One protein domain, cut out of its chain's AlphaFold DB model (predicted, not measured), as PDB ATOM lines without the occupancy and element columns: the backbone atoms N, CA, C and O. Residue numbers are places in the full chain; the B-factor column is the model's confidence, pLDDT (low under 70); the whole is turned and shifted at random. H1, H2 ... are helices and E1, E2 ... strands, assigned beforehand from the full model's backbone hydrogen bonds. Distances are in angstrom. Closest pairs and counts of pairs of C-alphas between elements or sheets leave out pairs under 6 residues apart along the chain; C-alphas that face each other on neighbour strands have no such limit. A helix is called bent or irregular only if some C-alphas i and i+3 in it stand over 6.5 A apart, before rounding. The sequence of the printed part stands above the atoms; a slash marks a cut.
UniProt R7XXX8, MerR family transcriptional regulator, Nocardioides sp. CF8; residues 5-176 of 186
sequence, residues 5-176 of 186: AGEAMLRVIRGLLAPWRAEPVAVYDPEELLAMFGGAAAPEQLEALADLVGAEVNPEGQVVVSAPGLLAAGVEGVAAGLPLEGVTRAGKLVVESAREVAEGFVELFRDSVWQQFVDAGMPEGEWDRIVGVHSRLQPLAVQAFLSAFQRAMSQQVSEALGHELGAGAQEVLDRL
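AT A GLANCE: This is residues 5 to 176 of the 186 residues of the protein "MerR family transcriptional regulator" of Nocardioides sp. CF8 (UniProt R7XXX8). Two long helices, H5 and H6, make a hairpin that opens like a V: they are side by side near their shared link and spread apart toward their other ends. The open end of H5 packs into a small head made of H3, H4, H2 and a little sheet of three short strands, while H1 packs on the first part of H6, residues 146 to 157 of H6 stick out, and H7 makes a corner at its far end. The printed part has 172 residues, with seven named helices and three named strands in the order H1 E1 H2 H3 E2 E3 H4 H5 H6 H7, and it is mostly helix. The sheet runs E1 E3 E2 and is antiparallel throughout. The whole is loose, with a radius of gyration of the C-alphas of 21.9 A, and flat, spanning 65 by 53 by 22 A.

IN THESE COORDINATES: Start at the sheet: find C-alpha 26 at (17.697, 16.343, -8.446), where E1, residues 26 to 28, begins. E2 is residues 55 to 57 and E3 is residues 63 to 65. H2 is residues 30 to 35, H3 is residues 43 to 53 with a length of 15.4 A, and H4 is residues 68 to 79 with 16.3 A. From C-alpha 84 at (26.305, 23.341, -26.313), H5 runs 50.2 A to residue 119, with a kink of 35 degrees near residue 110; it is irregular, but only just, with C-alphas 112 and 115 lying 6.7 A apart. H6, residues 124 to 165, is the longest helix at 62.5 A, with a kink of 25 degrees near residue 138; it is irregular, with C-alphas 125 and 128 lying 7.4 A apart. H1, residues 5 to 16, measures 16.8 A, and H7, residues 167 to 176, ends at C-alpha 176 at (59.975, 20.428, -22.347).

HOW THE PARTS SIT: In the sheet look first at E3, the inner strand. Against E1 it is antiparallel at 153 degrees, with N 28 and O 63 at 2.8 A. E2 and E3 form a hairpin, antiparallel at 151 degrees, with N 64 and O 56 at 2.7 A. E1, H2 with H3, and E2 make a split strand-helix-strand unit, two strands that run the same way with E3 between them, and its crossover is right-handed. H2, H3 and H4 are on the sheet, but each only grazes it, H4 with its residues 68 to 71. H3, H4 and H5 form an up and down bundle, each helix running against the one before. H3 and H4 only just touch, with 3 pairs of C-alphas within 8 A, and only at their ends, closest at Val 53 and Leu 71. Residues 84 to 95 of H5 touch H3, closest at the C-alphas of Leu 49 and Thr 88, 6.1 A. H4 and H5 are a helical hairpin, at a shallow tilt of 24 degrees, opposite ways, closest at Val 78 and Leu 84. H5 and H6 are another helical hairpin, at 34 degrees, a shallow tilt only just short of steep; their closest C-alphas are those of Phe 105 and Ala 141, 7.3 A apart. Residues 124 to 134 of H6 touch H1 at a shallow tilt of 11 degrees, closest at Val 12 and Val 131. H6 and H7 only just touch, with 3 pairs of C-alphas within 8 A, and only at the corner, closest at Gly 162 and Gln 170. H1 is apart from H5, and H7 is apart from H5 too. Every O i to N i+4 pair is within hydrogen-bond range in H1, H2, H3 and H4; the figures are 30 of 32 in H5, 34 of 38 in H6 and 4 of 6 in H7.

THE WHOLE: The two C-alphas farthest apart are those of Ala 5 and Gly 168, at 70.6 A. The printed part has no cut, and no link in it is long. Residues 21 to 22, 39 to 40, 167 to 173 and 175 have a pLDDT under 70; the mean of the printed part is 87.4, and that of H7 is 67.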
ATOM      1  N   ALA A   5      11.073 -18.908   2.566       77.62
ATOM      2  CA  ALA A   5      11.912 -19.033   1.375       77.62
ATOM      3  C   ALA A   5      11.511 -18.042   0.263       77.62
ATOM      4  O   ALA A   5      12.367 -17.417  -0.367       77.62
ATOM      5  N   GLY A   6      10.209 -17.840   0.038       82.94
ATOM      6  CA  GLY A   6       9.715 -16.894  -0.963       82.94
ATOM      7  C   GLY A   6      10.060 -15.445  -0.608       82.94
ATOM      8  O   GLY A   6      10.560 -14.689  -1.446       82.94
ATOM      9  N   GLU A   7       9.856 -15.058   0.652       86.06
ATOM     10  CA  GLU A   7      10.216 -13.723   1.141       86.06
ATOM     11  C   GLU A   7      11.727 -13.471   1.102       86.06
ATOM     12  O   GLU A   7      12.169 -12.375   0.733       86.06
ATOM     13  N   ALA A   8      12.531 -14.474   1.448       82.88
ATOM     14  CA  ALA A   8      13.979 -14.359   1.417       82.88
ATOM     15  C   ALA A   8      14.525 -14.282  -0.027       82.88
ATOM     16  O   ALA A   8      15.414 -13.465  -0.279       82.88
ATOM     17  N   MET A   9      13.933 -14.973  -1.009       85.62
ATOM     18  CA  MET A   9      14.323 -14.823  -2.420       85.62
ATOM     19  C   MET A   9      13.963 -13.430  -2.953       85.62
ATOM     20  O   MET A   9      14.759 -12.784  -3.637       85.62
ATOM     21  N   LEU A  10      12.793 -12.898  -2.584       88.25
ATOM     22  CA  LEU A  10      12.426 -11.520  -2.922       88.25
ATOM     23  C   LEU A  10      13.411 -10.501  -2.337       88.25
ATOM     24  O   LEU A  10      13.655  -9.464  -2.953       88.25
ATOM     25  N   ARG A  11      14.001 -10.780  -1.169       87.38
ATOM     26  CA  ARG A  11      15.053  -9.939  -0.580       87.38
ATOM     27  C   ARG A  11      16.324  -9.950  -1.430       87.38
ATOM     28  O   ARG A  11      16.882  -8.881  -1.662       87.38
ATOM     29  N   VAL A  12      16.731 -11.116  -1.938       87.12
ATOM     30  CA  VAL A  12      17.858 -11.244  -2.879       87.12
ATOM     31  C   VAL A  12      17.586 -10.439  -4.145       87.12
ATOM     32  O   VAL A  12      18.382  -9.574  -4.498       87.12
ATOM     33  N   ILE A  13      16.432 -10.655  -4.784       88.31
ATOM     34  CA  ILE A  13      16.048  -9.958  -6.021       88.31
ATOM     35  C   ILE A  13      16.018  -8.441  -5.801       88.31
ATOM     36  O   ILE A  13      16.572  -7.696  -6.601       88.31
ATOM     37  N   ARG A  14      15.438  -7.961  -4.693       87.56
ATOM     38  CA  ARG A  14      15.450  -6.528  -4.350       87.56
ATOM     39  C   ARG A  14      16.862  -5.990  -4.134       87.56
ATOM     40  O   ARG A  14      17.121  -4.858  -4.517       87.56
ATOM     41  N   GLY A  15      17.759  -6.779  -3.542       86.12
ATOM     42  CA  GLY A  15      19.167  -6.410  -3.387       86.12
ATOM     43  C   GLY A  15      19.899  -6.277  -4.724       86.12
ATOM     44  O   GLY A  15      20.708  -5.369  -4.882       86.12
ATOM     45  N   LEU A  16      19.581  -7.138  -5.695       86.31
ATOM     46  CA  LEU A  16      20.132  -7.077  -7.055       86.31
ATOM     47  C   LEU A  16      19.528  -5.936  -7.890       86.31
ATOM     48  O   LEU A  16      20.222  -5.338  -8.701       86.31
ATOM     49  N   LEU A  17      18.247  -5.615  -7.682       86.06
ATOM     50  CA  LEU A  17      17.553  -4.504  -8.350       86.06
ATOM     51  C   LEU A  17      17.786  -3.145  -7.676       86.06
ATOM     52  O   LEU A  17      17.278  -2.128  -8.155       86.06
ATOM     53  N   ALA A  18      18.502  -3.112  -6.549       82.69
ATOM     54  CA  ALA A  18      18.800  -1.873  -5.854       82.69
ATOM     55  C   ALA A  18      19.556  -0.919  -6.801       82.69
ATOM     56  O   ALA A  18      20.511  -1.346  -7.456       82.69
ATOM     57  N   PRO A  19      19.156   0.362  -6.904       75.81
ATOM     58  CA  PRO A  19      19.789   1.289  -7.831       75.81
ATOM     59  C   PRO A  19      21.290   1.423  -7.577       75.81
ATOM     60  O   PRO A  19      21.714   1.683  -6.451       75.81
ATOM     61  N   TRP A  20      22.083   1.383  -8.648       76.69
ATOM     62  CA  TRP A  20      23.522   1.667  -8.614       76.69
ATOM     63  C   TRP A  20      23.819   3.176  -8.521       76.69
ATOM     64  O   TRP A  20      24.760   3.687  -9.124       76.69
ATOM     65  N   ARG A  21      22.979   3.931  -7.805       67.81
ATOM     66  CA  ARG A  21      23.057   5.393  -7.769       67.81
ATOM     67  C   ARG A  21      24.156   5.860  -6.822       67.81
ATOM     68  O   ARG A  21      24.087   5.613  -5.621       67.81
ATOM     69  N   ALA A  22      25.133   6.574  -7.375       65.94
ATOM     70  CA  ALA A  22      26.091   7.357  -6.597       65.94
ATOM     71  C   ALA A  22      25.467   8.664  -6.072       65.94
ATOM     72  O   ALA A  22      25.891   9.176  -5.040       65.94
ATOM     73  N   GLU A  23      24.440   9.173  -6.762       77.62
ATOM     74  CA  GLU A  23      23.830  10.483  -6.523       77.62
ATOM     75  C   GLU A  23      22.298  10.356  -6.414       77.62
ATOM     76  O   GLU A  23      21.694   9.540  -7.127       77.62
ATOM     77  N   PRO A  24      21.635  11.130  -5.534       86.06
ATOM     78  CA  PRO A  24      20.182  11.246  -5.557       86.06
ATOM     79  C   PRO A  24      19.726  11.975  -6.827       86.06
ATOM     80  O   PRO A  24      20.460  12.790  -7.375       86.06
ATOM     81  N   VAL A  25      18.491  11.712  -7.267       91.62
ATOM     82  CA  VAL A  25      17.866  12.530  -8.321       91.62
ATOM     83  C   VAL A  25      17.741  13.973  -7.836       91.62
ATOM     84  O   VAL A  25      17.538  14.206  -6.641       91.62
ATOM     85  N   ALA A  26      17.842  14.925  -8.755       94.31
ATOM     86  CA  ALA A  26      17.697  16.343  -8.446       94.31
ATOM     87  C   ALA A  26      16.426  16.900  -9.087       94.31
ATOM     88  O   ALA A  26      16.009  16.441 -10.146       94.31
ATOM     89  N   VAL A  27      15.804  17.871  -8.424       95.94
ATOM     90  CA  VAL A  27      14.576  18.523  -8.889       95.94
ATOM     91  C   VAL A  27      14.882  19.991  -9.133       95.94
ATOM     92  O   VAL A  27      15.454  20.644  -8.261       95.94
ATOM     93  N   TYR A  28      14.498  20.490 -10.301       94.19
ATOM     94  CA  TYR A  28      14.756  21.853 -10.748       94.19
ATOM     95  C   TYR A  28      13.457  22.534 -11.161       94.19
ATOM     96  O   TYR A  28      12.546  21.894 -11.697       94.19
ATOM     97  N   ASP A  29      13.392  23.846 -10.955       93.56
ATOM     98  CA  ASP A  29      12.431  24.664 -11.679       93.56
ATOM     99  C   ASP A  29      12.812  24.704 -13.178       93.56
ATOM    100  O   ASP A  29      14.004  24.809 -13.501       93.56
ATOM    101  N   PRO A  30      11.847  24.593 -14.114       89.12
ATOM    102  CA  PRO A  30      12.142  24.633 -15.544       89.12
ATOM    103  C   PRO A  30      12.897  25.894 -15.988       89.12
ATOM    104  O   PRO A  30      13.796  25.800 -16.825       89.12
ATOM    105  N   GLU A  31      12.568  27.069 -15.443       87.56
ATOM    106  CA  GLU A  31      13.213  28.331 -15.821       87.56
ATOM    107  C   GLU A  31      14.646  28.401 -15.286       87.56
ATOM    108  O   GLU A  31      15.558  28.821 -16.005       87.56
ATOM    109  N   GLU A  32      14.867  27.928 -14.057       88.56
ATOM    110  CA  GLU A  32      16.202  27.829 -13.463       88.56
ATOM    111  C   GLU A  32      17.106  26.905 -14.283       88.56
ATOM    112  O   GLU A  32      18.245  27.266 -14.586       88.56
ATOM    113  N   LEU A  33      16.588  25.747 -14.705       88.75
ATOM    114  CA  LEU A  33      17.333  24.787 -15.515       88.75
ATOM    115  C   LEU A  33      17.732  25.376 -16.876       88.75
ATOM    116  O   LEU A  33      18.875  25.225 -17.308       88.75
ATOM    117  N   LEU A  34      16.822  26.090 -17.542       85.06
ATOM    118  CA  LEU A  34      17.104  26.771 -18.811       85.06
ATOM    119  C   LEU A  34      18.148  27.883 -18.651       85.06
ATOM    120  O   LEU A  34      19.014  28.064 -19.517       85.06
ATOM    121  N   ALA A  35      18.095  28.616 -17.538       86.19
ATOM    122  CA  ALA A  35      19.044  29.681 -17.240       86.19
ATOM    123  C   ALA A  35      20.484  29.158 -17.097       86.19
ATOM    124  O   ALA A  35      21.420  29.868 -17.472       86.19
ATOM    125  N   MET A  36      20.677  27.908 -16.651       86.12
ATOM    126  CA  MET A  36      22.006  27.282 -16.558       86.12
ATOM    127  C   MET A  36      22.723  27.186 -17.917       86.12
ATOM    128  O   MET A  36      23.950  27.196 -17.958       86.12
ATOM    129  N   PHE A  37      21.981  27.155 -19.030       80.25
ATOM    130  CA  PHE A  37      22.528  27.083 -20.394       80.25
ATOM    131  C   PHE A  37      22.576  28.441 -21.107       80.25
ATOM    132  O   PHE A  37      22.740  28.507 -22.325       80.25
ATOM    133  N   GLY A  38      22.427  29.543 -20.365       73.50
ATOM    134  CA  GLY A  38      22.520  30.898 -20.914       73.50
ATOM    135  C   GLY A  38      21.287  31.353 -21.701       73.50
ATOM    136  O   GLY A  38      21.377  32.320 -22.454       73.50
ATOM    137  N   GLY A  39      20.142  30.675 -21.549       67.94
ATOM    138  CA  GLY A  39      18.825  31.138 -22.014       67.94
ATOM    139  C   GLY A  39      18.614  31.239 -23.534       67.94
ATOM    140  O   GLY A  39      17.543  31.658 -23.960       67.94
ATOM    141  N   ALA A  40      19.604  30.866 -24.351       65.75
ATOM    142  CA  ALA A  40      19.560  30.960 -25.817       65.75
ATOM    143  C   ALA A  40      19.647  29.595 -26.529       65.75
ATOM    144  O   ALA A  40      19.844  29.546 -27.744       65.75
ATOM    145  N   ALA A  41      19.533  28.488 -25.791       75.69
ATOM    146  CA  ALA A  41      19.550  27.149 -26.370       75.69
ATOM    147  C   ALA A  41      18.304  26.914 -27.236       75.69
ATOM    148  O   ALA A  41      17.185  27.246 -26.835       75.69
ATOM    149  N   ALA A  42      18.494  26.336 -28.423       81.38
ATOM    150  CA  ALA A  42      17.373  25.949 -29.270       81.38
ATOM    151  C   ALA A  42      16.575  24.808 -28.603       81.38
ATOM    152  O   ALA A  42      17.183  23.970 -27.926       81.38
ATOM    153  N   PRO A  43      15.243  24.729 -28.793       81.00
ATOM    154  CA  PRO A  43      14.409  23.681 -28.198       81.00
ATOM    155  C   PRO A  43      14.938  22.261 -28.437       81.00
ATOM    156  O   PRO A  43      14.958  21.447 -27.520       81.00
ATOM    157  N   GLU A  44      15.458  21.989 -29.631       84.12
ATOM    158  CA  GLU A  44      15.989  20.678 -30.013       84.12
ATOM    159  C   GLU A  44      17.268  20.318 -29.236       84.12
ATOM    160  O   GLU A  44      17.528  19.152 -28.939       84.12
ATOM    161  N   GLN A  45      18.083  21.316 -28.882       82.06
ATOM    162  CA  GLN A  45      19.293  21.112 -28.078       82.06
ATOM    163  C   GLN A  45      18.948  20.819 -26.618       82.06
ATOM    164  O   GLN A  45      19.644  20.042 -25.965       82.06
ATOM    165  N   LEU A  46      17.877  21.439 -26.122       80.06
ATOM    166  CA  LEU A  46      17.357  21.221 -24.778       80.06
ATOM    167  C   LEU A  46      16.707  19.845 -24.647       80.06
ATOM    168  O   LEU A  46      16.946  19.171 -23.653       80.06
ATOM    169  N   GLU A  47      15.958  19.400 -25.658       85.75
ATOM    170  CA  GLU A  47      15.384  18.049 -25.708       85.75
ATOM    171  C   GLU A  47      16.483  16.978 -25.710       85.75
ATOM    172  O   GLU A  47      16.488  16.091 -24.862       85.75
ATOM    173  N   ALA A  48      17.499  17.125 -26.568       86.56
ATOM    174  CA  ALA A  48      18.627  16.195 -26.604       86.56
ATOM    175  C   ALA A  48      19.400  16.139 -25.272       86.56
ATOM    176  O   ALA A  48      19.919  15.090 -24.889       86.56
ATOM    177  N   LEU A  49      19.499  17.269 -24.569       86.56
ATOM    178  CA  LEU A  49      20.122  17.322 -23.254       86.56
ATOM    179  C   LEU A  49      19.231  16.715 -22.163       86.56
ATOM    180  O   LEU A  49      19.743  16.018 -21.290       86.56
ATOM    181  N   ALA A  50      17.922  16.955 -22.217       88.94
ATOM    182  CA  ALA A  50      16.942  16.373 -21.309       88.94
ATOM    183  C   ALA A  50      16.959  14.840 -21.392       88.94
ATOM    184  O   ALA A  50      17.084  14.177 -20.360       88.94
ATOM    185  N   ASP A  51      16.956  14.289 -22.607       91.19
ATOM    186  CA  ASP A  51      17.099  12.850 -22.850       91.19
ATOM    187  C   ASP A  51      18.407  12.309 -22.265       91.19
ATOM    188  O   ASP A  51      18.431  11.268 -21.607       91.19
ATOM    189  N   LEU A  52      19.506  13.042 -22.470       91.50
ATOM    190  CA  LEU A  52      20.831  12.644 -22.011       91.50
ATOM    191  C   LEU A  52      20.909  12.506 -20.483       91.50
ATOM    192  O   LEU A  52      21.537  11.574 -19.979       91.50
ATOM    193  N   VAL A  53      20.297  13.433 -19.744       93.00
ATOM    194  CA  VAL A  53      20.353  13.457 -18.271       93.00
ATOM    195  C   VAL A  53      19.182  12.716 -17.612       93.00
ATOM    196  O   VAL A  53      19.097  12.672 -16.380       93.00
ATOM    197  N   GLY A  54      18.285  12.131 -18.414       93.06
ATOM    198  CA  GLY A  54      17.058  11.484 -17.953       93.06
ATOM    199  C   GLY A  54      16.156  12.459 -17.202       93.06
ATOM    200  O   GLY A  54      15.817  12.203 -16.042       93.06
ATOM    201  N   ALA A  55      15.873  13.606 -17.823       93.88
ATOM    202  CA  ALA A  55      14.991  14.636 -17.297       93.88
ATOM    203  C   ALA A  55      13.521  14.315 -17.606       93.88
ATOM    204  O   ALA A  55      13.145  14.125 -18.759       93.88
ATOM    205  N   GLU A  56      12.679  14.319 -16.577       94.69
ATOM    206  CA  GLU A  56      11.233  14.115 -16.681       94.69
ATOM    207  C   GLU A  56      10.489  15.211 -15.911       94.69
ATOM    208  O   GLU A  56      10.989  15.718 -14.911       94.69
ATOM    209  N   VAL A  57       9.280  15.582 -16.339       94.06
ATOM    210  CA  VAL A  57       8.451  16.557 -15.609       94.06
ATOM    211  C   VAL A  57       7.533  15.821 -14.633       94.06
ATOM    212  O   VAL A  57       6.781  14.932 -15.034       94.06
ATOM    213  N   ASN A  58       7.583  16.183 -13.350       94.44
ATOM    214  CA  ASN A  58       6.710  15.610 -12.323       94.44
ATOM    215  C   ASN A  58       5.290  16.236 -12.351       94.44
ATOM    216  O   ASN A  58       5.060  17.226 -13.052       94.44
ATOM    217  N   PRO A  59       4.309  15.689 -11.602       95.44
ATOM    218  CA  PRO A  59       2.948  16.234 -11.553       95.44
ATOM    219  C   PRO A  59       2.854  17.695 -11.086       95.44
ATOM    220  O   PRO A  59       1.889  18.382 -11.415       95.44
ATOM    221  N   GLU A  60       3.843  18.171 -10.332       94.31
ATOM    222  CA  GLU A  60       3.958  19.547  -9.849       94.31
ATOM    223  C   GLU A  60       4.568  20.509 -10.887       94.31
ATOM    224  O   GLU A  60       4.658  21.708 -10.625       94.31
ATOM    225  N   GLY A  61       4.965  20.014 -12.065       93.75
ATOM    226  CA  GLY A  61       5.559  20.812 -13.140       93.75
ATOM    227  C   GLY A  61       7.064  21.060 -12.999       93.75
ATOM    228  O   GLY A  61       7.619  21.856 -13.751       93.75
ATOM    229  N   GLN A  62       7.733  20.390 -12.061       94.88
ATOM    230  CA  GLN A  62       9.177  20.491 -11.843       94.88
ATOM    231  C   GLN A  62       9.932  19.453 -12.675       94.88
ATOM    232  O   GLN A  62       9.423  18.360 -12.932       94.88
ATOM    233  N   VAL A  63      11.171  19.765 -13.050       94.75
ATOM    234  CA  VAL A  63      12.028  18.855 -13.816       94.75
ATOM    235  C   VAL A  63      12.831  17.977 -12.863       94.75
ATOM    236  O   VAL A  63      13.660  18.466 -12.102       94.75
ATOM    237  N   VAL A  64      12.607  16.669 -12.917       95.88
ATOM    238  CA  VAL A  64      13.351  15.647 -12.180       95.88
ATOM    239  C   VAL A  64      14.452  15.104 -13.077       95.88
ATOM    240  O   VAL A  64      14.175  14.511 -14.111       95.88
ATOM    241  N   VAL A  65      15.702  15.284 -12.669       94.94
ATOM    242  CA  VAL A  65      16.891  14.860 -13.409       94.94
ATOM    243  C   VAL A  65      17.493  13.625 -12.752       94.94
ATOM    244  O   VAL A  65      17.855  13.635 -11.569       94.94
ATOM    245  N   SER A  66      17.625  12.561 -13.543       92.62
ATOM    246  CA  SER A  66      18.147  11.266 -13.097       92.62
ATOM    247  C   SER A  66      19.673  11.234 -12.970       92.62
ATOM    248  O   SER A  66      20.197  10.502 -12.130       92.62
ATOM    249  N   ALA A  67      20.380  12.028 -13.781       92.69
ATOM    250  CA  ALA A  67      21.841  12.122 -13.806       92.69
ATOM    251  C   ALA A  67      22.332  13.566 -13.547       92.69
ATOM    252  O   ALA A  67      22.854  14.217 -14.456       92.69
ATOM    253  N   PRO A  68      22.175  14.096 -12.316       93.44
ATOM    254  CA  PRO A  68      22.533  15.481 -12.009       93.44
ATOM    255  C   PRO A  68      24.028  15.788 -12.173       93.44
ATOM    256  O   PRO A  68      24.362  16.869 -12.650       93.44
ATOM    257  N   GLY A  69      24.933  14.850 -11.876       92.56
ATOM    258  CA  GLY A  69      26.360  15.013 -12.169       92.56
ATOM    259  C   GLY A  69      26.664  15.202 -13.662       92.56
ATOM    260  O   GLY A  69      27.518  16.014 -14.021       92.56
ATOM    261  N   LEU A  70      25.926  14.522 -14.550       92.62
ATOM    262  CA  LEU A  70      26.076  14.687 -16.001       92.62
ATOM    263  C   LEU A  70      25.546  16.048 -16.468       92.62
ATOM    264  O   LEU A  70      26.184  16.705 -17.291       92.62
ATOM    265  N   LEU A  71      24.422  16.498 -15.898       93.56
ATOM    266  CA  LEU A  71      23.898  17.844 -16.124       93.56
ATOM    267  C   LEU A  71      24.919  18.912 -15.706       93.56
ATOM    268  O   LEU A  71      25.226  19.804 -16.493       93.56
ATOM    269  N   ALA A  72      25.467  18.801 -14.493       92.88
ATOM    270  CA  ALA A  72      26.446  19.744 -13.961       92.88
ATOM    271  C   ALA A  72      27.698  19.825 -14.848       92.88
ATOM    272  O   ALA A  72      28.120  20.922 -15.209       92.88
ATOM    273  N   ALA A  73      28.236  18.680 -15.283       93.25
ATOM    274  CA  ALA A  73      29.375  18.644 -16.198       93.25
ATOM    275  C   ALA A  73      29.060  19.324 -17.543       93.25
ATOM    276  O   ALA A  73      29.903  20.029 -18.102       93.25
ATOM    277  N   GLY A  74      27.837  19.149 -18.055       92.25
ATOM    278  CA  GLY A  74      27.380  19.823 -19.267       92.25
ATOM    279  C   GLY A  74      27.329  21.347 -19.110       92.25
ATOM    280  O   GLY A  74      27.840  22.076 -19.960       92.25
ATOM    281  N   VAL A  75      26.770  21.827 -17.998       91.62
ATOM    282  CA  VAL A  75      26.705  23.259 -17.660       91.62
ATOM    283  C   VAL A  75      28.103  23.859 -17.530       91.62
ATOM    284  O   VAL A  75      28.380  24.904 -18.117       91.62
ATOM    285  N   GLU A  76      29.010  23.186 -16.820       92.88
ATOM    286  CA  GLU A  76      30.397  23.636 -16.670       92.88
ATOM    287  C   GLU A  76      31.142  23.669 -18.008       92.88
ATOM    288  O   GLU A  76      31.875  24.620 -18.279       92.88
ATOM    289  N   GLY A  77      30.920  22.681 -18.880       92.19
ATOM    290  CA  GLY A  77      31.491  22.664 -20.226       92.19
ATOM    291  C   GLY A  77      31.063  23.878 -21.055       92.19
ATOM    292  O   GLY A  77      31.903  24.533 -21.677       92.19
ATOM    293  N   VAL A  78      29.774  24.226 -21.018       90.38
ATOM    294  CA  VAL A  78      29.251  25.430 -21.685       90.38
ATOM    295  C   VAL A  78      29.817  26.703 -21.054       90.38
ATOM    296  O   VAL A  78      30.261  27.597 -21.775       90.38
ATOM    297  N   ALA A  79      29.884  26.778 -19.722       90.25
ATOM    298  CA  ALA A  79      30.467  27.913 -19.007       90.25
ATOM    299  C   ALA A  79      31.967  28.106 -19.316       90.25
ATOM    300  O   ALA A  79      32.457  29.235 -19.330       90.25
ATOM    301  N   ALA A  80      32.687  27.023 -19.621       92.12
ATOM    302  CA  ALA A  80      34.075  27.044 -20.081       92.12
ATOM    303  C   ALA A  80      34.237  27.474 -21.557       92.12
ATOM    304  O   ALA A  80      35.362  27.555 -22.054       92.12
ATOM    305  N   GLY A  81      33.138  27.770 -22.259       90.31
ATOM    306  CA  GLY A  81      33.133  28.258 -23.638       90.31
ATOM    307  C   GLY A  81      32.998  27.170 -24.705       90.31
ATOM    308  O   GLY A  81      33.141  27.474 -25.891       90.31
ATOM    309  N   LEU A  82      32.721  25.917 -24.328       91.12
ATOM    310  CA  LEU A  82      32.418  24.870 -25.303       91.12
ATOM    311  C   LEU A  82      31.009  25.083 -25.884       91.12
ATOM    312  O   LEU A  82      30.079  25.423 -25.149       91.12
ATOM    313  N   PRO A  83      30.806  24.863 -27.194       90.00
ATOM    314  CA  PRO A  83      29.477  24.970 -27.783       90.00
ATOM    315  C   PRO A  83      28.554  23.885 -27.214       90.00
ATOM    316  O   PRO A  83      28.943  22.716 -27.157       90.00
ATOM    317  N   LEU A  84      27.313  24.256 -26.871       87.94
ATOM    318  CA  LEU A  84      26.305  23.341 -26.313       87.94
ATOM    319  C   LEU A  84      26.152  22.064 -27.151       87.94
ATOM    320  O   LEU A  84      26.163  20.967 -26.609       87.94
ATOM    321  N   GLU A  85      26.106  22.186 -28.479       88.56
ATOM    322  CA  GLU A  85      26.019  21.025 -29.372       88.56
ATOM    323  C   GLU A  85      27.206  20.055 -29.207       88.56
ATOM    324  O   GLU A  85      27.029  18.836 -29.223       88.56
ATOM    325  N   GLY A  86      28.422  20.580 -29.024       91.31
ATOM    326  CA  GLY A  86      29.621  19.774 -28.794       91.31
ATOM    327  C   GLY A  86      29.585  19.067 -27.441       91.31
ATOM    328  O   GLY A  86      29.908  17.882 -27.362       91.31
ATOM    329  N   VAL A  87      29.126  19.768 -26.403       91.88
ATOM    330  CA  VAL A  87      28.927  19.213 -25.058       91.88
ATOM    331  C   VAL A  87      27.889  18.090 -25.078       91.88
ATOM    332  O   VAL A  87      28.178  16.991 -24.611       91.88
ATOM    333  N   THR A  88      26.719  18.314 -25.683       91.19
ATOM    334  CA  THR A  88      25.660  17.298 -25.799       91.19
ATOM    335  C   THR A  88      26.139  16.078 -26.587       91.19
ATOM    336  O   THR A  88      25.891  14.940 -26.188       91.19
ATOM    337  N   ARG A  89      26.888  16.288 -27.677       92.94
ATOM    338  CA  ARG A  89      27.472  15.200 -28.476       92.94
ATOM    339  C   ARG A  89      28.475  14.369 -27.672       92.94
ATOM    340  O   ARG A  89      28.421  13.144 -27.732       92.94
ATOM    341  N   ALA A  90      29.365  15.016 -26.920       93.25
ATOM    342  CA  ALA A  90      30.309  14.327 -26.043       93.25
ATOM    343  C   ALA A  90      29.582  13.564 -24.925       93.25
ATOM    344  O   ALA A  90      29.896  12.405 -24.666       93.25
ATOM    345  N   GLY A  91      28.566  14.177 -24.315       93.50
ATOM    346  CA  GLY A  91      27.736  13.540 -23.299       93.50
ATOM    347  C   GLY A  91      27.042  12.277 -23.811       93.50
ATOM    348  O   GLY A  91      27.086  11.245 -23.143       93.50
ATOM    349  N   LYS A  92      26.489  12.313 -25.029       94.25
ATOM    350  CA  LYS A  92      25.886  11.134 -25.670       94.25
ATOM    351  C   LYS A  92      26.877   9.974 -25.784       94.25
ATOM    352  O   LYS A  92      26.547   8.862 -25.385       94.25
ATOM    353  N   LEU A  93      28.103  10.247 -26.237       93.75
ATOM    354  CA  LEU A  93      29.160   9.232 -26.317       93.75
ATOM    355  C   LEU A  93      29.514   8.653 -24.943       93.75
ATOM    356  O   LEU A  93      29.733   7.449 -24.825       93.75
ATOM    357  N   VAL A  94      29.556   9.490 -23.901       92.50
ATOM    358  CA  VAL A  94      29.801   9.039 -22.523       92.50
ATOM    359  C   VAL A  94      28.701   8.087 -22.058       92.50
ATOM    360  O   VAL A  94      29.016   7.023 -21.528       92.50
ATOM    361  N   VAL A  95      27.429   8.429 -22.278       92.00
ATOM    362  CA  VAL A  95      26.288   7.592 -21.871       92.00
ATOM    363  C   VAL A  95      26.245   6.277 -22.646       92.00
ATOM    364  O   VAL A  95      26.063   5.221 -22.039       92.00
ATOM    365  N   GLU A  96      26.469   6.313 -23.959       93.75
ATOM    366  CA  GLU A  96      26.537   5.111 -24.797       93.75
ATOM    367  C   GLU A  96      27.690   4.194 -24.358       93.75
ATOM    368  O   GLU A  96      27.472   3.012 -24.097       93.75
ATOM    369  N   SER A  97      28.887   4.748 -24.144       92.56
ATOM    370  CA  SER A  97      30.051   3.977 -23.681       92.56
ATOM    371  C   SER A  97      29.834   3.387 -22.284       92.56
ATOM    372  O   SER A  97      30.202   2.244 -22.016       92.56
ATOM    373  N   ALA A  98      29.227   4.152 -21.373       90.88
ATOM    374  CA  ALA A  98      28.908   3.673 -20.031       90.88
ATOM    375  C   ALA A  98      27.917   2.500 -20.074       90.88
ATOM    376  O   ALA A  98      28.060   1.555 -19.296       90.88
ATOM    377  N   ARG A  99      26.951   2.530 -21.001       91.69
ATOM    378  CA  ARG A  99      26.007   1.432 -21.220       91.69
ATOM    379  C   ARG A  99      26.707   0.171 -21.719       91.69
ATOM    380  O   ARG A  99      26.487  -0.886 -21.136       91.69
ATOM    381  N   GLU A 100      27.570   0.278 -22.725       94.44
ATOM    382  CA  GLU A 100      28.334  -0.870 -23.241       94.44
ATOM    383  C   GLU A 100      29.193  -1.517 -22.144       94.44
ATOM    384  O   GLU A 100      29.213  -2.737 -21.974       94.44
ATOM    385  N   VAL A 101      29.863  -0.695 -21.332       92.06
ATOM    386  CA  VAL A 101      30.657  -1.176 -20.197       92.06
ATOM    387  C   VAL A 101      29.776  -1.855 -19.144       92.06
ATOM    388  O   VAL A 101      30.144  -2.910 -18.622       92.06
ATOM    389  N   ALA A 102      28.614  -1.278 -18.829       91.44
ATOM    390  CA  ALA A 102      27.672  -1.861 -17.879       91.44
ATOM    391  C   ALA A 102      27.139  -3.219 -18.361       91.44
ATOM    392  O   ALA A 102      27.101  -4.163 -17.573       91.44
ATOM    393  N   GLU A 103      26.788  -3.340 -19.644       93.62
ATOM    394  CA  GLU A 103      26.359  -4.599 -20.262       93.62
ATOM    395  C   GLU A 103      27.436  -5.684 -20.093       93.62
ATOM    396  O   GLU A 103      27.136  -6.768 -19.588       93.62
ATOM    397  N   GLY A 104      28.711  -5.363 -20.349       93.38
ATOM    398  CA  GLY A 104      29.823  -6.298 -20.132       93.38
ATOM    399  C   GLY A 104      29.991  -6.756 -18.673       93.38
ATOM    400  O   GLY A 104      30.257  -7.932 -18.410       93.38
ATOM    401  N   PHE A 105      29.800  -5.867 -17.690       91.12
ATOM    402  CA  PHE A 105      29.841  -6.253 -16.272       91.12
ATOM    403  C   PHE A 105      28.649  -7.127 -15.859       91.12
ATOM    404  O   PHE A 105      28.814  -8.051 -15.054       91.12
ATOM    405  N   VAL A 106      27.460  -6.857 -16.403       90.81
ATOM    406  CA  VAL A 106      26.262  -7.674 -16.168       90.81
ATOM    407  C   VAL A 106      26.456  -9.076 -16.740       90.81
ATOM    408  O   VAL A 106      26.181 -10.052 -16.042       90.81
ATOM    409  N   GLU A 107      26.980  -9.193 -17.961       94.00
ATOM    410  CA  GLU A 107      27.310 -10.482 -18.580       94.00
ATOM    411  C   GLU A 107      28.330 -11.264 -17.748       94.00
ATOM    412  O   GLU A 107      28.102 -12.433 -17.432       94.00
ATOM    413  N   LEU A 108      29.396 -10.602 -17.285       91.62
ATOM    414  CA  LEU A 108      30.400 -11.220 -16.420       91.62
ATOM    415  C   LEU A 108      29.780 -11.815 -15.147       91.62
ATOM    416  O   LEU A 108      30.084 -12.957 -14.787       91.62
ATOM    417  N   PHE A 109      28.915 -11.062 -14.456       91.50
ATOM    418  CA  PHE A 109      28.229 -11.557 -13.259       91.50
ATOM    419  C   PHE A 109      27.261 -12.695 -13.587       91.50
ATOM    420  O   PHE A 109      27.227 -13.701 -12.869       91.50
ATOM    421  N   ARG A 110      26.493 -12.555 -14.676       92.19
ATOM    422  CA  ARG A 110      25.528 -13.561 -15.117       92.19
ATOM    423  C   ARG A 110      26.216 -14.902 -15.349       92.19
ATOM    424  O   ARG A 110      25.805 -15.902 -14.767       92.19
ATOM    425  N   ASP A 111      27.284 -14.900 -16.136       93.62
ATOM    426  CA  ASP A 111      27.939 -16.121 -16.598       93.62
ATOM    427  C   ASP A 111      28.854 -16.738 -15.522       93.62
ATOM    428  O   ASP A 111      29.009 -17.957 -15.456       93.62
ATOM    429  N   SER A 112      29.429 -15.919 -14.632       89.62
ATOM    430  CA  SER A 112      30.390 -16.399 -13.622       89.62
ATOM    431  C   SER A 112      29.771 -16.741 -12.269       89.62
ATOM    432  O   SER A 112      30.367 -17.499 -11.508       89.62
ATOM    433  N   VAL A 113      28.629 -16.144 -11.918       91.75
ATOM    434  CA  VAL A 113      28.065 -16.225 -10.560       91.75
ATOM    435  C   VAL A 113      26.614 -16.672 -10.601       91.75
ATOM    436  O   VAL A 113      26.264 -17.668  -9.971       91.75
ATOM    437  N   TRP A 114      25.772 -15.959 -11.351       91.31
ATOM    438  CA  TRP A 114      24.335 -16.224 -11.360       91.31
ATOM    439  C   TRP A 114      23.999 -17.576 -11.990       91.31
ATOM    440  O   TRP A 114      23.267 -18.354 -11.389       91.31
ATOM    441  N   GLN A 115      24.563 -17.896 -13.159       93.25
ATOM    442  CA  GLN A 115      24.263 -19.147 -13.857       93.25
ATOM    443  C   GLN A 115      24.655 -20.372 -13.023       93.25
ATOM    444  O   GLN A 115      23.856 -21.287 -12.882       93.25
ATOM    445  N   GLN A 116      25.828 -20.350 -12.379       92.25
ATOM    446  CA  GLN A 116      26.270 -21.439 -11.497       92.25
ATOM    447  C   GLN A 116      25.323 -21.634 -10.305       92.25
ATOM    448  O   GLN A 116      25.007 -22.763  -9.935       92.25
ATOM    449  N   PHE A 117      24.841 -20.532  -9.727       91.88
ATOM    450  CA  PHE A 117      23.864 -20.556  -8.644       91.88
ATOM    451  C   PHE A 117      22.510 -21.131  -9.095       91.88
ATOM    452  O   PHE A 117      21.907 -21.930  -8.375       91.88
ATOM    453  N   VAL A 118      22.049 -20.782 -10.302       91.81
ATOM    454  CA  VAL A 118      20.835 -21.358 -10.902       91.81
ATOM    455  C   VAL A 118      21.009 -22.847 -11.205       91.81
ATOM    456  O   VAL A 118      20.141 -23.637 -10.838       91.81
ATOM    457  N   ASP A 119      22.127 -23.243 -11.812       94.12
ATOM    458  CA  ASP A 119      22.421 -24.633 -12.182       94.12
ATOM    459  C   ASP A 119      22.508 -25.552 -10.953       94.12
ATOM    460  O   ASP A 119      22.132 -26.723 -11.014       94.12
ATOM    461  N   ALA A 120      22.944 -25.013  -9.811       92.38
ATOM    462  CA  ALA A 120      22.952 -25.695  -8.517       92.38
ATOM    463  C   ALA A 120      21.562 -25.800  -7.852       92.38
ATOM    464  O   ALA A 120      21.447 -26.351  -6.756       92.38
ATOM    465  N   GLY A 121      20.504 -25.283  -8.484       92.06
ATOM    466  CA  GLY A 121      19.143 -25.294  -7.949       92.06
ATOM    467  C   GLY A 121      18.849 -24.173  -6.949       92.06
ATOM    468  O   GLY A 121      17.957 -24.328  -6.121       92.06
ATOM    469  N   MET A 122      19.583 -23.056  -7.017       90.38
ATOM    470  CA  MET A 122      19.414 -21.871  -6.162       90.38
ATOM    471  C   MET A 122      19.462 -22.165  -4.646       90.38
ATOM    472  O   MET A 122      18.559 -21.749  -3.913       90.38
ATOM    473  N   PRO A 123      20.500 -22.858  -4.139       91.44
ATOM    474  CA  PRO A 123      20.565 -23.278  -2.738       91.44
ATOM    475  C   PRO A 123      20.462 -22.089  -1.770       91.44
ATOM    476  O   PRO A 123      21.238 -21.139  -1.861       91.44
ATOM    477  N   GLU A 124      19.539 -22.162  -0.805       88.69
ATOM    478  CA  GLU A 124      19.259 -21.082   0.167       88.69
ATOM    479  C   GLU A 124      20.512 -20.588   0.906       88.69
ATOM    480  O   GLU A 124      20.685 -19.390   1.123       88.69
ATOM    481  N   GLY A 125      21.444 -21.496   1.217       88.88
ATOM    482  CA  GLY A 125      22.708 -21.166   1.886       88.88
ATOM    483  C   GLY A 125      23.664 -20.273   1.082       88.88
ATOM    484  O   GLY A 125      24.646 -19.789   1.640       88.88
ATOM    485  N   GLU A 126      23.408 -20.038  -0.208       89.50
ATOM    486  CA  GLU A 126      24.253 -19.196  -1.065       89.50
ATOM    487  C   GLU A 126      23.673 -17.802  -1.335       89.50
ATOM    488  O   GLU A 126      24.359 -16.950  -1.899       89.50
ATOM    489  N   TRP A 127      22.446 -17.517  -0.905       90.44
ATOM    490  CA  TRP A 127      21.745 -16.276  -1.251       90.44
ATOM    491  C   TRP A 127      22.498 -15.023  -0.782       90.44
ATOM    492  O   TRP A 127      22.739 -14.101  -1.567       90.44
ATOM    493  N   ASP A 128      22.982 -15.031   0.462       87.25
ATOM    494  CA  ASP A 128      23.788 -13.939   1.020       87.25
ATOM    495  C   ASP A 128      25.130 -13.775   0.300       87.25
ATOM    496  O   ASP A 128      25.643 -12.662   0.152       87.25
ATOM    497  N   ARG A 129      25.706 -14.876  -0.200       89.31
ATOM    498  CA  ARG A 129      26.926 -14.828  -1.009       89.31
ATOM    499  C   ARG A 129      26.658 -14.108  -2.330       89.31
ATOM    500  O   ARG A 129      27.479 -13.272  -2.703       89.31
ATOM    501  N   ILE A 130      25.546 -14.395  -3.013       89.94
ATOM    502  CA  ILE A 130      25.178 -13.752  -4.287       89.94
ATOM    503  C   ILE A 130      25.000 -12.245  -4.103       89.94
ATOM    504  O   ILE A 130      25.643 -11.461  -4.808       89.94
ATOM    505  N   VAL A 131      24.217 -11.832  -3.100       86.50
ATOM    506  CA  VAL A 131      24.039 -10.411  -2.757       86.50
ATOM    507  C   VAL A 131      25.380  -9.773  -2.386       86.50
ATOM    508  O   VAL A 131      25.711  -8.690  -2.861       86.50
ATOM    509  N   GLY A 132      26.204 -10.464  -1.595       87.81
ATOM    510  CA  GLY A 132      27.518  -9.972  -1.191       87.81
ATOM    511  C   GLY A 132      28.499  -9.799  -2.354       87.81
ATOM    512  O   GLY A 132      29.305  -8.869  -2.334       87.81
ATOM    513  N   VAL A 133      28.460 -10.670  -3.366       88.88
ATOM    514  CA  VAL A 133      29.263 -10.503  -4.587       88.88
ATOM    515  C   VAL A 133      28.787  -9.280  -5.362       88.88
ATOM    516  O   VAL A 133      29.617  -8.431  -5.680       88.88
ATOM    517  N   HIS A 134      27.480  -9.143  -5.589       86.50
ATOM    518  CA  HIS A 134      26.899  -7.985  -6.270       86.50
ATOM    519  C   HIS A 134      27.307  -6.657  -5.606       86.50
ATOM    520  O   HIS A 134      27.880  -5.789  -6.264       86.50
ATOM    521  N   SER A 135      27.139  -6.537  -4.284       85.88
ATOM    522  CA  SER A 135      27.486  -5.312  -3.548       85.88
ATOM    523  C   SER A 135      28.975  -4.955  -3.607       85.88
ATOM    524  O   SER A 135      29.333  -3.785  -3.491       85.88
ATOM    525  N   ARG A 136      29.866  -5.941  -3.781       87.69
ATOM    526  CA  ARG A 136      31.309  -5.698  -3.963       87.69
ATOM    527  C   ARG A 136      31.673  -5.368  -5.406       87.69
ATOM    528  O   ARG A 136      32.632  -4.631  -5.618       87.69
ATOM    529  N   LEU A 137      30.940  -5.899  -6.383       87.00
ATOM    530  CA  LEU A 137      31.186  -5.620  -7.797       87.00
ATOM    531  C   LEU A 137      30.912  -4.162  -8.145       87.00
ATOM    532  O   LEU A 137      31.682  -3.582  -8.903       87.00
ATOM    533  N   GLN A 138      29.886  -3.557  -7.545       84.25
ATOM    534  CA  GLN A 138      29.512  -2.175  -7.830       84.25
ATOM    535  C   GLN A 138      30.666  -1.164  -7.698       84.25
ATOM    536  O   GLN A 138      31.021  -0.538  -8.700       84.25
ATOM    537  N   PRO A 139      31.313  -1.003  -6.528       87.69
ATOM    538  CA  PRO A 139      32.425  -0.066  -6.403       87.69
ATOM    539  C   PRO A 139      33.636  -0.462  -7.262       87.69
ATOM    540  O   PRO A 139      34.336   0.416  -7.761       87.69
ATOM    541  N   LEU A 140      33.882  -1.759  -7.482       89.25
ATOM    542  CA  LEU A 140      35.004  -2.225  -8.305       89.25
ATOM    543  C   LEU A 140      34.829  -1.870  -9.785       89.25
ATOM    544  O   LEU A 140      35.786  -1.422 -10.414       89.25
ATOM    545  N   ALA A 141      33.620  -2.031 -10.325       89.31
ATOM    546  CA  ALA A 141      33.301  -1.695 -11.708       89.31
ATOM    547  C   ALA A 141      33.520  -0.199 -11.980       89.31
ATOM    548  O   ALA A 141      34.192   0.162 -12.947       89.31
ATOM    549  N   VAL A 142      33.047   0.665 -11.074       89.25
ATOM    550  CA  VAL A 142      33.242   2.122 -11.170       89.25
ATOM    551  C   VAL A 142      34.727   2.488 -11.139       89.25
ATOM    552  O   VAL A 142      35.189   3.256 -11.980       89.25
ATOM    553  N   GLN A 143      35.499   1.921 -10.204       91.62
ATOM    554  CA  GLN A 143      36.938   2.197 -10.107       91.62
ATOM    555  C   GLN A 143      37.716   1.716 -11.340       91.62
ATOM    556  O   GLN A 143      38.604   2.423 -11.825       91.62
ATOM    557  N   ALA A 144      37.376   0.537 -11.870       91.81
ATOM    558  CA  ALA A 144      37.988   0.000 -13.081       91.81
ATOM    559  C   ALA A 144      37.688   0.884 -14.301       91.81
ATOM    560  O   ALA A 144      38.610   1.235 -15.040       91.81
ATOM    561  N   PHE A 145      36.427   1.295 -14.472       92.44
ATOM    562  CA  PHE A 145      36.015   2.186 -15.555       92.44
ATOM    563  C   PHE A 145      36.721   3.543 -15.474       92.44
ATOM    564  O   PHE A 145      37.323   3.975 -16.454       92.44
ATOM    565  N   LEU A 146      36.735   4.178 -14.296       92.25
ATOM    566  CA  LEU A 146      37.397   5.469 -14.100       92.25
ATOM    567  C   LEU A 146      38.899   5.393 -14.406       92.25
ATOM    568  O   LEU A 146      39.435   6.258 -15.097       92.25
ATOM    569  N   SER A 147      39.573   4.339 -13.941       94.25
ATOM    570  CA  SER A 147      41.003   4.133 -14.201       94.25
ATOM    571  C   SER A 147      41.291   3.942 -15.693       94.25
ATOM    572  O   SER A 147      42.245   4.513 -16.229       94.25
ATOM    573  N   ALA A 148      40.460   3.156 -16.388       93.06
ATOM    574  CA  ALA A 148      40.577   2.952 -17.829       93.06
ATOM    575  C   ALA A 148      40.334   4.257 -18.603       93.06
ATOM    576  O   ALA A 148      41.120   4.600 -19.487       93.06
ATOM    577  N   PHE A 149      39.307   5.017 -18.218       92.25
ATOM    578  CA  PHE A 149      38.971   6.307 -18.813       92.25
ATOM    579  C   PHE A 149      40.107   7.329 -18.661       92.25
ATOM    580  O   PHE A 149      40.543   7.918 -19.647       92.25
ATOM    581  N   GLN A 150      40.655   7.497 -17.452       93.56
ATOM    582  CA  GLN A 150      41.763   8.429 -17.192       93.56
ATOM    583  C   GLN A 150      43.006   8.107 -18.033       93.56
ATOM    584  O   GLN A 150      43.659   9.005 -18.580       93.56
ATOM    585  N   ARG A 151      43.321   6.815 -18.175       94.31
ATOM    586  CA  ARG A 151      44.416   6.355 -19.031       94.31
ATOM    587  C   ARG A 151      44.138   6.655 -20.505       94.31
ATOM    588  O   ARG A 151      45.026   7.180 -21.173       94.31
ATOM    589  N   ALA A 152      42.938   6.348 -20.995       93.62
ATOM    590  CA  ALA A 152      42.552   6.604 -22.382       93.62
ATOM    591  C   ALA A 152      42.607   8.104 -22.713       93.62
ATOM    592  O   ALA A 152      43.215   8.487 -23.708       93.62
ATOM    593  N   MET A 153      42.082   8.964 -21.836       90.81
ATOM    594  CA  MET A 153      42.142  10.422 -21.992       90.81
ATOM    595  C   MET A 153      43.580  10.937 -22.104       90.81
ATOM    596  O   MET A 153      43.892  11.717 -23.000       90.81
ATOM    597  N   SER A 154      44.477  10.467 -21.232       90.62
ATOM    598  CA  SER A 154      45.890  10.877 -21.251       90.62
ATOM    599  C   SER A 154      46.579  10.511 -22.572       90.62
ATOM    600  O   SER A 154      47.372  11.290 -23.105       90.62
ATOM    601  N   GLN A 155      46.259   9.333 -23.117       91.62
ATOM    602  CA  GLN A 155      46.773   8.874 -24.409       91.62
ATOM    603  C   GLN A 155      46.218   9.716 -25.561       91.62
ATOM    604  O   GLN A 155      46.997  10.240 -26.352       91.62
ATOM    605  N   GLN A 156      44.901   9.930 -25.602       91.06
ATOM    606  CA  GLN A 156      44.243  10.691 -26.668       91.06
ATOM    607  C   GLN A 156      44.689  12.157 -26.714       91.06
ATOM    608  O   GLN A 156      44.938  12.686 -27.793       91.06
ATOM    609  N   VAL A 157      44.871  12.810 -25.561       88.50
ATOM    610  CA  VAL A 157      45.419  14.176 -25.511       88.50
ATOM    611  C   VAL A 157      46.845  14.217 -26.062       88.50
ATOM    612  O   VAL A 157      47.181  15.113 -26.834       88.50
ATOM    613  N   SER A 158      47.681  13.241 -25.699       83.38
ATOM    614  CA  SER A 158      49.071  13.172 -26.170       83.38
ATOM    615  C   SER A 158      49.153  12.942 -27.685       83.38
ATOM    616  O   SER A 158      49.971  13.566 -28.362       83.38
ATOM    617  N   GLU A 159      48.294  12.071 -28.220       85.19
ATOM    618  CA  GLU A 159      48.180  11.791 -29.655       85.19
ATOM    619  C   GLU A 159      47.682  13.017 -30.430       85.19
ATOM    620  O   GLU A 159      48.304  13.416 -31.416       85.19
ATOM    621  N   ALA A 160      46.614  13.662 -29.950       86.38
ATOM    622  CA  ALA A 160      46.058  14.863 -30.566       86.38
ATOM    623  C   ALA A 160      47.078  16.009 -30.604       86.38
ATOM    624  O   ALA A 160      47.275  16.620 -31.653       86.38
ATOM    625  N   LEU A 161      47.787  16.261 -29.496       82.94
ATOM    626  CA  LEU A 161      48.850  17.268 -29.465       82.94
ATOM    627  C   LEU A 161      49.968  16.943 -30.460       82.94
ATOM    628  O   LEU A 161      50.421  17.839 -31.165       82.94
ATOM    629  N   GLY A 162      50.379  15.678 -30.571       79.19
ATOM    630  CA  GLY A 162      51.407  15.280 -31.534       79.19
ATOM    631  C   GLY A 162      50.991  15.450 -32.992       79.19
ATOM    632  O   GLY A 162      51.826  15.801 -33.829       79.19
ATOM    633  N   HIS A 163      49.709  15.257 -33.299       77.94
ATOM    634  CA  HIS A 163      49.167  15.504 -34.633       77.94
ATOM    635  C   HIS A 163      49.101  17.002 -34.960       77.94
ATOM    636  O   HIS A 163      49.567  17.402 -36.026       77.94
ATOM    637  N   GLU A 164      48.587  17.830 -34.047       76.06
ATOM    638  CA  GLU A 164      48.419  19.280 -34.253       76.06
ATOM    639  C   GLU A 164      49.754  20.039 -34.303       76.06
ATOM    640  O   GLU A 164      49.929  20.983 -35.071       76.06
ATOM    641  N   LEU A 165      50.729  19.617 -33.496       74.00
ATOM    642  CA  LEU A 165      52.049  20.243 -33.428       74.00
ATOM    643  C   LEU A 165      52.978  19.776 -34.569       74.00
ATOM    644  O   LEU A 165      53.937  20.466 -34.928       74.00
ATOM    645  N   GLY A 166      52.691  18.625 -35.180       71.00
ATOM    646  CA  GLY A 166      53.553  17.988 -36.172       71.00
ATOM    647  C   GLY A 166      54.841  17.409 -35.567       71.00
ATOM    648  O   GLY A 166      55.236  17.707 -34.437       71.00
ATOM    649  N   ALA A 167      55.546  16.578 -36.345       64.19
ATOM    650  CA  ALA A 167      56.695  15.797 -35.864       64.19
ATOM    651  C   ALA A 167      57.807  16.640 -35.199       64.19
ATOM    652  O   ALA A 167      58.445  16.179 -34.258       64.19
ATOM    653  N   GLY A 168      58.016  17.884 -35.652       62.00
ATOM    654  CA  GLY A 168      59.056  18.773 -35.123       62.00
ATOM    655  C   GLY A 168      58.732  19.411 -33.769       62.00
ATOM    656  O   GLY A 168      59.651  19.730 -33.019       62.00
ATOM    657  N   ALA A 169      57.456  19.585 -33.419       64.56
ATOM    658  CA  ALA A 169      57.074  20.154 -32.128       64.56
ATOM    659  C   ALA A 169      56.736  19.083 -31.080       64.56
ATOM    660  O   ALA A 169      56.852  19.375 -29.892       64.56
ATOM    661  N   GLN A 170      56.486  17.830 -31.482       65.12
ATOM    662  CA  GLN A 170      56.471  16.686 -30.559       65.12
ATOM    663  C   GLN A 170      57.840  16.484 -29.888       65.12
ATOM    664  O   GLN A 170      57.911  16.255 -28.686       65.12
ATOM    665  N   GLU A 171      58.937  16.661 -30.632       65.31
ATOM    666  CA  GLU A 171      60.303  16.585 -30.092       65.31
ATOM    667  C   GLU A 171      60.597  17.723 -29.095       65.31
ATOM    668  O   GLU A 171      61.275  17.532 -28.082       65.31
ATOM    669  N   VAL A 172      60.026  18.909 -29.336       67.25
ATOM    670  CA  VAL A 172      60.107  20.059 -28.424       67.25
ATOM    671  C   VAL A 172      59.242  19.842 -27.181       67.25
ATOM    672  O   VAL A 172      59.702  20.131 -26.078       67.25
ATOM    673  N   LEU A 173      58.030  19.302 -27.325       68.25
ATOM    674  CA  LEU A 173      57.134  18.993 -26.210       68.25
ATOM    675  C   LEU A 173      57.743  17.915 -25.304       68.25
ATOM    676  O   LEU A 173      57.831  18.112 -24.097       68.25
ATOM    677  N   ASP A 174      58.272  16.838 -25.887       73.44
ATOM    678  CA  ASP A 174      59.008  15.793 -25.173       73.44
ATOM    679  C   ASP A 174      60.215  16.364 -24.426       73.44
ATOM    680  O   ASP A 174      60.474  16.001 -23.277       73.44
ATOM    681  N   ARG A 175      60.957  17.282 -25.057       69.81
ATOM    682  CA  ARG A 175      62.090  17.957 -24.422       69.81
ATOM    683  C   ARG A 175      61.645  18.844 -23.259       69.81
ATOM    684  O   ARG A 175      62.314  18.844 -22.229       69.81
ATOM    685  N   LEU A 176      60.534  19.568 -23.396       70.56
ATOM    686  CA  LEU A 176      59.975  20.428 -22.347       70.56
ATOM    687  C   LEU A 176      59.374  19.628 -21.185       70.56
ATOM    688  O   LEU A 176      59.524  20.032 -20.039       70.56
TER     689      LEU A 176